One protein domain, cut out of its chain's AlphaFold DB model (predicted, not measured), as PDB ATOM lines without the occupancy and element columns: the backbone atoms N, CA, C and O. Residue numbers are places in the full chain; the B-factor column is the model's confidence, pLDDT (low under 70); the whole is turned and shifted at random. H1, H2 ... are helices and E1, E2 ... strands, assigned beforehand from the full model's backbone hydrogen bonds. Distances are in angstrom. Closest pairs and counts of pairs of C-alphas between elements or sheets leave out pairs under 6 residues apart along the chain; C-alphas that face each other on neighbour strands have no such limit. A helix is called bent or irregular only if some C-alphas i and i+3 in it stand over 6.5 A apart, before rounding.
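Overview. This is residues 9 to 75 of the 180 residues of the protein "BFD-like [2Fe-2S] binding domain-containing protein" of Anaerovirgula multivorans (UniProt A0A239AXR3). A short two-strand hairpin, E1 and E2, has the long helix H1 over one face, with residues 66 to 75 sticking out as a tail. The 67 printed residues hold two named strands, then one named helix, 28 residues in all; the sheet E1 - E2 is antiparallel and the class mixed. The whole is loose, with a radius of gyration of the C-alphas of 15.0 A, and flat, spanning 44 by 36 by 16 A.

Arrangement. E1, residues 23 to 26, and E2, residues 34 to 37, form an antiparallel hairpin at 169 degrees, with N 35 and O 25 within hydrogen-bond range at 2.8 A. H1, residues 43 to 62, comes closest to E1 at the C-alphas of Val 54 and Val 24, 7.1 A apart. E2 and H1 are near each other, with 7 pairs of C-alphas within 10 A. In H1, 14 of 16 O i to N i+4 pairs are within hydrogen-bond range.

Along the chain. E1 begins at C-alpha 23 (383.102, 255.908, 327.235); E1 and E2 each measure 9.2 A. H1 measures 26.1 A, ending at C-alpha 62 (371.044, 270.621, 333.844). It is irregular, C-alphas 45 and 48 being 7.4 A apart, with a kink of 40 degrees near residue 50.

Size, cuts and confidence. The farthest C-alphas, Ser 9 and Asn 64, are 48.4 A apart. The printed part has no cut, its links are tight or short, and no printed residue is under 70 in pLDDT.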
ATOM      1  N   SER A   9     397.608 254.770 299.509       89.94
ATOM      2  CA  SER A   9     397.237 254.042 300.720       89.94
ATOM      3  C   SER A   9     397.005 255.043 301.848       89.94
ATOM      4  O   SER A   9     397.456 256.187 301.786       89.94
ATOM      5  N   PHE A  10     396.248 254.635 302.856       90.25
ATOM      6  CA  PHE A  10     396.049 255.402 304.075       90.25
ATOM      7  C   PHE A  10     396.021 254.442 305.257       90.25
ATOM      8  O   PHE A  10     395.777 253.245 305.101       90.25
ATOM      9  N   THR A  11     396.273 254.984 306.439       93.31
ATOM     10  CA  THR A  11     396.099 254.282 307.705       93.31
ATOM     11  C   THR A  11     395.253 255.150 308.624       93.31
ATOM     12  O   THR A  11     395.196 256.369 308.458       93.31
ATOM     13  N   GLY A  12     394.563 254.518 309.562       89.88
ATOM     14  CA  GLY A  12     393.741 255.187 310.557       89.88
ATOM     15  C   GLY A  12     393.929 254.518 311.906       89.88
ATOM     16  O   GLY A  12     394.137 253.306 311.979       89.88
ATOM     17  N   LEU A  13     393.858 255.313 312.968       90.31
ATOM     18  CA  LEU A  13     393.872 254.819 314.337       90.31
ATOM     19  C   LEU A  13     392.437 254.638 314.822       90.31
ATOM     20  O   LEU A  13     391.567 255.461 314.540       90.31
ATOM     21  N   ARG A  14     392.205 253.555 315.562       87.38
ATOM     22  CA  ARG A  14     390.967 253.337 316.311       87.38
ATOM     23  C   ARG A  14     391.205 253.769 317.747       87.38
ATOM     24  O   ARG A  14     392.182 253.339 318.356       87.38
ATOM     25  N   ALA A  15     390.330 254.620 318.267       87.50
ATOM     26  CA  ALA A  15     390.356 254.996 319.670       87.50
ATOM     27  C   ALA A  15     389.743 253.844 320.474       87.50
ATOM     28  O   ALA A  15     388.525 253.719 320.520       87.50
ATOM     29  N   LYS A  16     390.582 252.980 321.052       86.62
ATOM     30  CA  LYS A  16     390.159 251.802 321.816       86.62
ATOM     31  C   LYS A  16     390.681 251.888 323.250       86.62
ATOM     32  O   LYS A  16     391.771 252.415 323.460       86.62
ATOM     33  N   THR A  17     389.916 251.379 324.214       85.31
ATOM     34  CA  THR A  17     390.378 251.188 325.603       85.31
ATOM     35  C   THR A  17     390.629 249.710 325.893       85.31
ATOM     36  O   THR A  17     390.396 248.857 325.038       85.31
ATOM     37  N   GLU A  18     391.115 249.402 327.095       83.00
ATOM     38  CA  GLU A  18     391.167 248.023 327.595       83.00
ATOM     39  C   GLU A  18     389.770 247.400 327.770       83.00
ATOM     40  O   GLU A  18     389.621 246.191 327.618       83.00
ATOM     41  N   GLY A  19     388.747 248.212 328.058       77.19
ATOM     42  CA  GLY A  19     387.350 247.792 328.149       77.19
ATOM     43  C   GLY A  19     386.692 247.528 326.791       77.19
ATOM     44  O   GLY A  19     387.196 247.920 325.736       77.19
ATOM     45  N   GLU A  20     385.538 246.857 326.826       71.75
ATOM     46  CA  GLU A  20     384.829 246.409 325.618       71.75
ATOM     47  C   GLU A  20     383.891 247.463 325.001       71.75
ATOM     48  O   GLU A  20     383.522 247.310 323.838       71.75
ATOM     49  N   ASP A  21     383.540 248.530 325.729       84.75
ATOM     50  CA  ASP A  21     382.531 249.511 325.305       84.75
ATOM     51  C   ASP A  21     383.054 250.961 325.281       84.75
ATOM     52  O   ASP A  21     384.138 251.285 325.778       84.75
ATOM     53  N   PHE A  22     382.272 251.835 324.654       91.50
ATOM     54  CA  PHE A  22     382.512 253.267 324.536       91.50
ATOM     55  C   PHE A  22     382.428 253.971 325.892       91.50
ATOM     56  O   PHE A  22     381.627 253.616 326.753       91.50
ATOM     57  N   ILE A  23     383.198 255.047 326.054       93.19
ATOM     58  CA  ILE A  23     383.102 255.908 327.235       93.19
ATOM     59  C   ILE A  23     382.165 257.063 326.889       93.19
ATOM     60  O   ILE A  23     382.566 257.996 326.189       93.19
ATOM     61  N   VAL A  24     380.920 256.997 327.366       94.88
ATOM     62  CA  VAL A  24     379.922 258.069 327.223       94.88
ATOM     63  C   VAL A  24     379.345 258.408 328.596       94.88
ATOM     64  O   VAL A  24     378.320 257.874 329.008       94.88
ATOM     65  N   GLU A  25     380.047 259.259 329.337       94.44
ATOM     66  CA  GLU A  25     379.754 259.540 330.748       94.44
ATOM     67  C   GLU A  25     380.299 260.902 331.190       94.44
ATOM     68  O   GLU A  25     381.105 261.525 330.501       94.44
ATOM     69  N   GLU A  26     379.872 261.376 332.358       94.88
ATOM     70  CA  GLU A  26     380.462 262.557 332.989       94.88
ATOM     71  C   GLU A  26     381.755 262.196 333.731       94.88
ATOM     72  O   GLU A  26     381.835 261.169 334.400       94.88
ATOM     73  N   SER A  27     382.761 263.065 333.642       94.56
ATOM     74  CA  SER A  27     384.000 262.918 334.398       94.56
ATOM     75  C   SER A  27     383.735 262.936 335.904       94.56
ATOM     76  O   SER A  27     383.137 263.872 336.439       94.56
ATOM     77  N   GLN A  28     384.272 261.936 336.604       92.12
ATOM     78  CA  GLN A  28     384.246 261.872 338.067       92.12
ATOM     79  C   GLN A  28     385.132 262.947 338.718       92.12
ATOM     80  O   GLN A  28     384.890 263.345 339.854       92.12
ATOM     81  N   GLU A  29     386.143 263.436 337.995       95.81
ATOM     82  CA  GLU A  29     387.107 264.427 338.488       95.81
ATOM     83  C   GLU A  29     386.691 265.870 338.178       95.81
ATOM     84  O   GLU A  29     387.192 266.812 338.788       95.81
ATOM     85  N   SER A  30     385.805 266.079 337.201       94.00
ATOM     86  CA  SER A  30     385.442 267.413 336.717       94.00
ATOM     87  C   SER A  30     383.968 267.489 336.332       94.00
ATOM     88  O   SER A  30     383.572 267.149 335.219       94.00
ATOM     89  N   SER A  31     383.150 268.010 337.249       91.12
ATOM     90  CA  SER A  31     381.728 268.256 336.990       91.12
ATOM     91  C   SER A  31     381.539 269.226 335.817       91.12
ATOM     92  O   SER A  31     382.110 270.315 335.792       91.12
ATOM     93  N   GLY A  32     380.675 268.856 334.877       89.94
ATOM     94  CA  GLY A  32     380.377 269.573 333.640       89.94
ATOM     95  C   GLY A  32     381.142 269.053 332.421       89.94
ATOM     96  O   GLY A  32     380.806 269.439 331.301       89.94
ATOM     97  N   LEU A  33     382.131 268.173 332.608       94.94
ATOM     98  CA  LEU A  33     382.885 267.557 331.519       94.94
ATOM     99  C   LEU A  33     382.269 266.205 331.142       94.94
ATOM    100  O   LEU A  33     382.338 265.258 331.918       94.94
ATOM    101  N   LEU A  34     381.712 266.100 329.935       95.31
ATOM    102  CA  LEU A  34     381.234 264.835 329.370       95.31
ATOM    103  C   LEU A  34     382.291 264.223 328.450       95.31
ATOM    104  O   LEU A  34     382.718 264.844 327.476       95.31
ATOM    105  N   ASN A  35     382.669 262.986 328.744       95.06
ATOM    106  CA  ASN A  35     383.495 262.156 327.888       95.06
ATOM    107  C   ASN A  35     382.615 261.485 326.831       95.06
ATOM    108  O   ASN A  35     381.598 260.885 327.156       95.06
ATOM    109  N   VAL A  36     383.030 261.581 325.569       95.31
ATOM    110  CA  VAL A  36     382.511 260.786 324.444       95.31
ATOM    111  C   VAL A  36     383.730 260.208 323.735       95.31
ATOM    112  O   VAL A  36     384.207 260.731 322.728       95.31
ATOM    113  N   ALA A  37     384.332 259.207 324.365       93.25
ATOM    114  CA  ALA A  37     385.671 258.732 324.065       93.25
ATOM    115  C   ALA A  37     385.687 257.236 323.750       93.25
ATOM    116  O   ALA A  37     384.722 256.510 323.980       93.25
ATOM    117  N   ALA A  38     386.819 256.796 323.199       92.81
ATOM    118  CA  ALA A  38     387.061 255.407 322.825       92.81
ATOM    119  C   ALA A  38     386.011 254.790 321.894       92.81
ATOM    120  O   ALA A  38     385.667 253.612 321.974       92.81
ATOM    121  N   ILE A  39     385.511 255.629 320.993       91.38
ATOM    122  CA  ILE A  39     384.558 255.243 319.971       91.38
ATOM    123  C   ILE A  39     385.308 254.458 318.879       91.38
ATOM    124  O   ILE A  39     385.797 255.035 317.905       91.38
ATOM    125  N   ASP A  40     385.440 253.142 319.065       89.00
ATOM    126  CA  ASP A  40     385.847 252.201 318.012       89.00
ATOM    127  C   ASP A  40     384.615 251.799 317.171       89.00
ATOM    128  O   ASP A  40     383.746 252.614 316.881       89.00
ATOM    129  N   SER A  41     384.521 250.555 316.719       85.94
ATOM    130  CA  SER A  41     383.441 250.020 315.902       85.94
ATOM    131  C   SER A  41     382.320 249.549 316.832       85.94
ATOM    132  O   SER A  41     382.626 248.796 317.754       85.94
ATOM    133  N   PRO A  42     381.043 249.940 316.629       89.69
ATOM    134  CA  PRO A  42     380.428 250.536 315.433       89.69
ATOM    135  C   PRO A  42     380.222 252.070 315.489       89.69
ATOM    136  O   PRO A  42     379.161 252.575 315.130       89.69
ATOM    137  N   GLY A  43     381.226 252.841 315.897       89.50
ATOM    138  CA  GLY A  43     381.124 254.265 316.227       89.50
ATOM    139  C   GLY A  43     380.445 255.173 315.206       89.50
ATOM    140  O   GLY A  43     379.566 255.951 315.564       89.50
ATOM    141  N   LEU A  44     380.794 255.058 313.919       90.94
ATOM    142  CA  LEU A  44     380.173 255.883 312.873       90.94
ATOM    143  C   LEU A  44     378.676 255.580 312.716       90.94
ATOM    144  O   LEU A  44     377.872 256.493 312.554       90.94
ATOM    145  N   THR A  45     378.302 254.302 312.776       93.38
ATOM    146  CA  THR A  45     376.908 253.858 312.665       93.38
ATOM    147  C   THR A  45     376.119 254.183 313.935       93.38
ATOM    148  O   THR A  45     374.949 254.537 313.849       93.38
ATOM    149  N   ALA A  46     376.763 254.109 315.104       93.31
ATOM    150  CA  ALA A  46     376.166 254.401 316.405       93.31
ATOM    151  C   ALA A  46     376.102 255.901 316.741       93.31
ATOM    152  O   ALA A  46     375.431 256.274 317.699       93.31
ATOM    153  N   ALA A  47     376.756 256.773 315.964       94.88
ATOM    154  CA  ALA A  47     376.844 258.206 316.249       94.88
ATOM    155  C   ALA A  47     375.488 258.891 316.550       94.88
ATOM    156  O   ALA A  47     375.443 259.676 317.499       94.88
ATOM    157  N   PRO A  48     374.374 258.600 315.839       94.88
ATOM    158  CA  PRO A  48     373.069 259.163 316.191       94.88
ATOM    159  C   PRO A  48     372.568 258.724 317.575       94.88
ATOM    160  O   PRO A  48     372.097 259.560 318.339       94.88
ATOM    161  N   ALA A  49     372.725 257.443 317.924       95.38
ATOM    162  CA  ALA A  49     372.311 256.912 319.223       95.38
ATOM    163  C   ALA A  49     373.181 257.463 320.366       95.38
ATOM    164  O   ALA A  49     372.665 257.850 321.410       95.38
ATOM    165  N   ILE A  50     374.496 257.586 320.138       95.69
ATOM    166  CA  ILE A  50     375.417 258.240 321.079       95.69
ATOM    167  C   ILE A  50     374.976 259.687 321.328       95.69
ATOM    168  O   ILE A  50     374.957 260.134 322.471       95.69
ATOM    169  N   ALA A  51     374.587 260.422 320.282       95.50
ATOM    170  CA  ALA A  51     374.122 261.798 320.429       95.50
ATOM    171  C   ALA A  51     372.838 261.899 321.273       95.50
ATOM    172  O   ALA A  51     372.735 262.796 322.110       95.50
ATOM    173  N   GLU A  52     371.878 260.988 321.089       94.94
ATOM    174  CA  GLU A  52     370.671 260.923 321.924       94.94
ATOM    175  C   GLU A  52     371.013 260.636 323.389       94.94
ATOM    176  O   GLU A  52     370.543 261.355 324.273       94.94
ATOM    177  N   TYR A  53     371.909 259.679 323.641       95.88
ATOM    178  CA  TYR A  53     372.356 259.342 324.990       95.88
ATOM    179  C   TYR A  53     373.088 260.509 325.678       95.88
ATOM    180  O   TYR A  53     372.794 260.854 326.821       95.88
ATOM    181  N   VAL A  54     373.965 261.216 324.956       95.88
ATOM    182  CA  VAL A  54     374.618 262.439 325.457       95.88
ATOM    183  C   VAL A  54     373.584 263.508 325.822       95.88
ATOM    184  O   VAL A  54     373.705 264.157 326.862       95.88
ATOM    185  N   VAL A  55     372.539 263.694 325.009       94.12
ATOM    186  CA  VAL A  55     371.456 264.636 325.324       94.12
ATOM    187  C   VAL A  55     370.727 264.235 326.609       94.12
ATOM    188  O   VAL A  55     370.390 265.118 327.398       94.12
ATOM    189  N   GLU A  56     370.485 262.946 326.847       93.75
ATOM    190  CA  GLU A  56     369.872 262.457 328.090       93.75
ATOM    191  C   GLU A  56     370.737 262.740 329.320       93.75
ATOM    192  O   GLU A  56     370.227 263.285 330.302       93.75
ATOM    193  N   LEU A  57     372.046 262.477 329.249       93.88
ATOM    194  CA  LEU A  57     372.986 262.804 330.329       93.88
ATOM    195  C   LEU A  57     372.949 264.302 330.670       93.88
ATOM    196  O   LEU A  57     372.843 264.681 331.839       93.88
ATOM    197  N   ILE A  58     372.946 265.163 329.648       93.56
ATOM    198  CA  ILE A  58     372.853 266.617 329.834       93.56
ATOM    199  C   ILE A  58     371.502 267.008 330.455       93.56
ATOM    200  O   ILE A  58     371.473 267.848 331.356       93.56
ATOM    201  N   LYS A  59     370.383 266.404 330.020       91.62
ATOM    202  CA  LYS A  59     369.044 266.684 330.584       91.62
ATOM    203  C   LYS A  59     368.986 266.349 332.064       91.62
ATOM    204  O   LYS A  59     368.458 267.147 332.833       91.62
ATOM    205  N   ASN A  60     369.525 265.195 332.443       90.25
ATOM    206  CA  ASN A  60     369.508 264.724 333.823       90.25
ATOM    207  C   ASN A  60     370.312 265.646 334.747       90.25
ATOM    208  O   ASN A  60     369.927 265.835 335.898       90.25
ATOM    209  N   LYS A  61     371.392 266.259 334.243       88.81
ATOM    210  CA  LYS A  61     372.234 267.170 335.026       88.81
ATOM    211  C   LYS A  61     371.703 268.603 335.087       88.81
ATOM    212  O   LYS A  61     371.649 269.190 336.164       88.81
ATOM    213  N   LEU A  62     371.379 269.194 333.937       88.75
ATOM    214  CA  LEU A  62     371.044 270.621 333.844       88.75
ATOM    215  C   LEU A  62     369.549 270.900 334.024       88.75
ATOM    216  O   LEU A  62     369.172 272.024 334.355       88.75
ATOM    217  N   GLY A  63     368.694 269.895 333.813       86.19
ATOM    218  CA  GLY A  63     367.246 270.072 333.772       86.19
ATOM    219  C   GLY A  63     366.791 270.999 332.635       86.19
ATOM    220  O   GLY A  63     367.588 271.545 331.876       86.19
ATOM    221  N   ASN A  64     365.472 271.158 332.492       83.75
ATOM    222  CA  ASN A  64     364.818 272.236 331.731       83.75
ATOM    223  C   ASN A  64     365.405 272.585 330.342       83.75
ATOM    224  O   ASN A  64     365.461 273.754 329.961       83.75
ATOM    225  N   MET A  65     365.786 271.587 329.542       87.62
ATOM    226  CA  MET A  65     366.181 271.816 328.149       87.62
ATOM    227  C   MET A  65     364.961 271.872 327.228       87.62
ATOM    228  O   MET A  65     364.151 270.945 327.193       87.62
ATOM    229  N   GLN A  66     364.862 272.930 326.427       87.75
ATOM    230  CA  GLN A  66     363.809 273.091 325.427       87.75
ATOM    231  C   GLN A  66     364.373 272.932 324.019       87.75
ATOM    232  O   GLN A  66     365.465 273.410 323.704       87.75
ATOM    233  N   LYS A  67     363.613 272.263 323.144       88.94
ATOM    234  CA  LYS A  67     363.955 272.207 321.721       88.94
ATOM    235  C   LYS A  67     363.868 273.614 321.136       88.94
ATOM    236  O   LYS A  67     362.872 274.308 321.317       88.94
ATOM    237  N   ARG A  68     364.894 274.004 320.386       92.81
ATOM    238  CA  ARG A  68     364.877 275.237 319.601       92.81
ATOM    239  C   ARG A  68     363.933 275.090 318.410       92.81
ATOM    240  O   ARG A  68     364.153 274.229 317.563       92.81
ATOM    241  N   ALA A  69     362.907 275.936 318.343       93.69
ATOM    242  CA  ALA A  69     361.913 275.910 317.267       93.69
ATOM    243  C   ALA A  69     362.492 276.315 315.897       93.69
ATOM    244  O   ALA A  69     361.974 275.911 314.863       93.69
ATOM    245  N   ASP A  70     363.577 277.089 315.891       94.94
ATOM    246  CA  ASP A  70     364.247 277.606 314.695       94.94
ATOM    247  C   ASP A  70     365.384 276.700 314.182       94.94
ATOM    248  O   ASP A  70     366.083 277.047 313.227       94.94
ATOM    249  N   PHE A  71     365.602 275.538 314.806       93.12
ATOM    250  CA  PHE A  71     366.660 274.621 314.396       93.12
ATOM    251  C   PHE A  71     366.280 273.868 313.115       93.12
ATOM    252  O   PHE A  71     365.296 273.135 313.075       93.12
ATOM    253  N   ASN A  72     367.111 273.999 312.078       90.94
ATOM    254  CA  ASN A  72     367.000 273.196 310.866       90.94
ATOM    255  C   ASN A  72     367.951 271.983 310.949       90.94
ATOM    256  O   ASN A  72     369.163 272.176 310.813       90.94
ATOM    257  N   PRO A  73     367.437 270.749 311.124       89.12
ATOM    258  CA  PRO A  73     368.265 269.544 311.200       89.12
ATOM    259  C   PRO A  73     368.802 269.099 309.832       89.12
ATOM    260  O   PRO A  73     369.687 268.249 309.760       89.12
ATOM    261  N   ASN A  74     368.277 269.654 308.735       90.12
ATOM    262  CA  ASN A  74     368.603 269.210 307.390       90.12
ATOM    263  C   ASN A  74     369.727 270.047 306.785       90.12
ATOM    264  O   ASN A  74     369.680 271.279 306.714       90.12
ATOM    265  N   ARG A  75     370.736 269.354 306.259       89.00
ATOM    266  CA  ARG A  75     371.776 269.965 305.434       89.00
ATOM    267  C   ARG A  75     371.287 270.059 303.988       89.00
ATOM    268  O   ARG A  75     370.678 269.125 303.479       89.00
TER     269      ARG A  75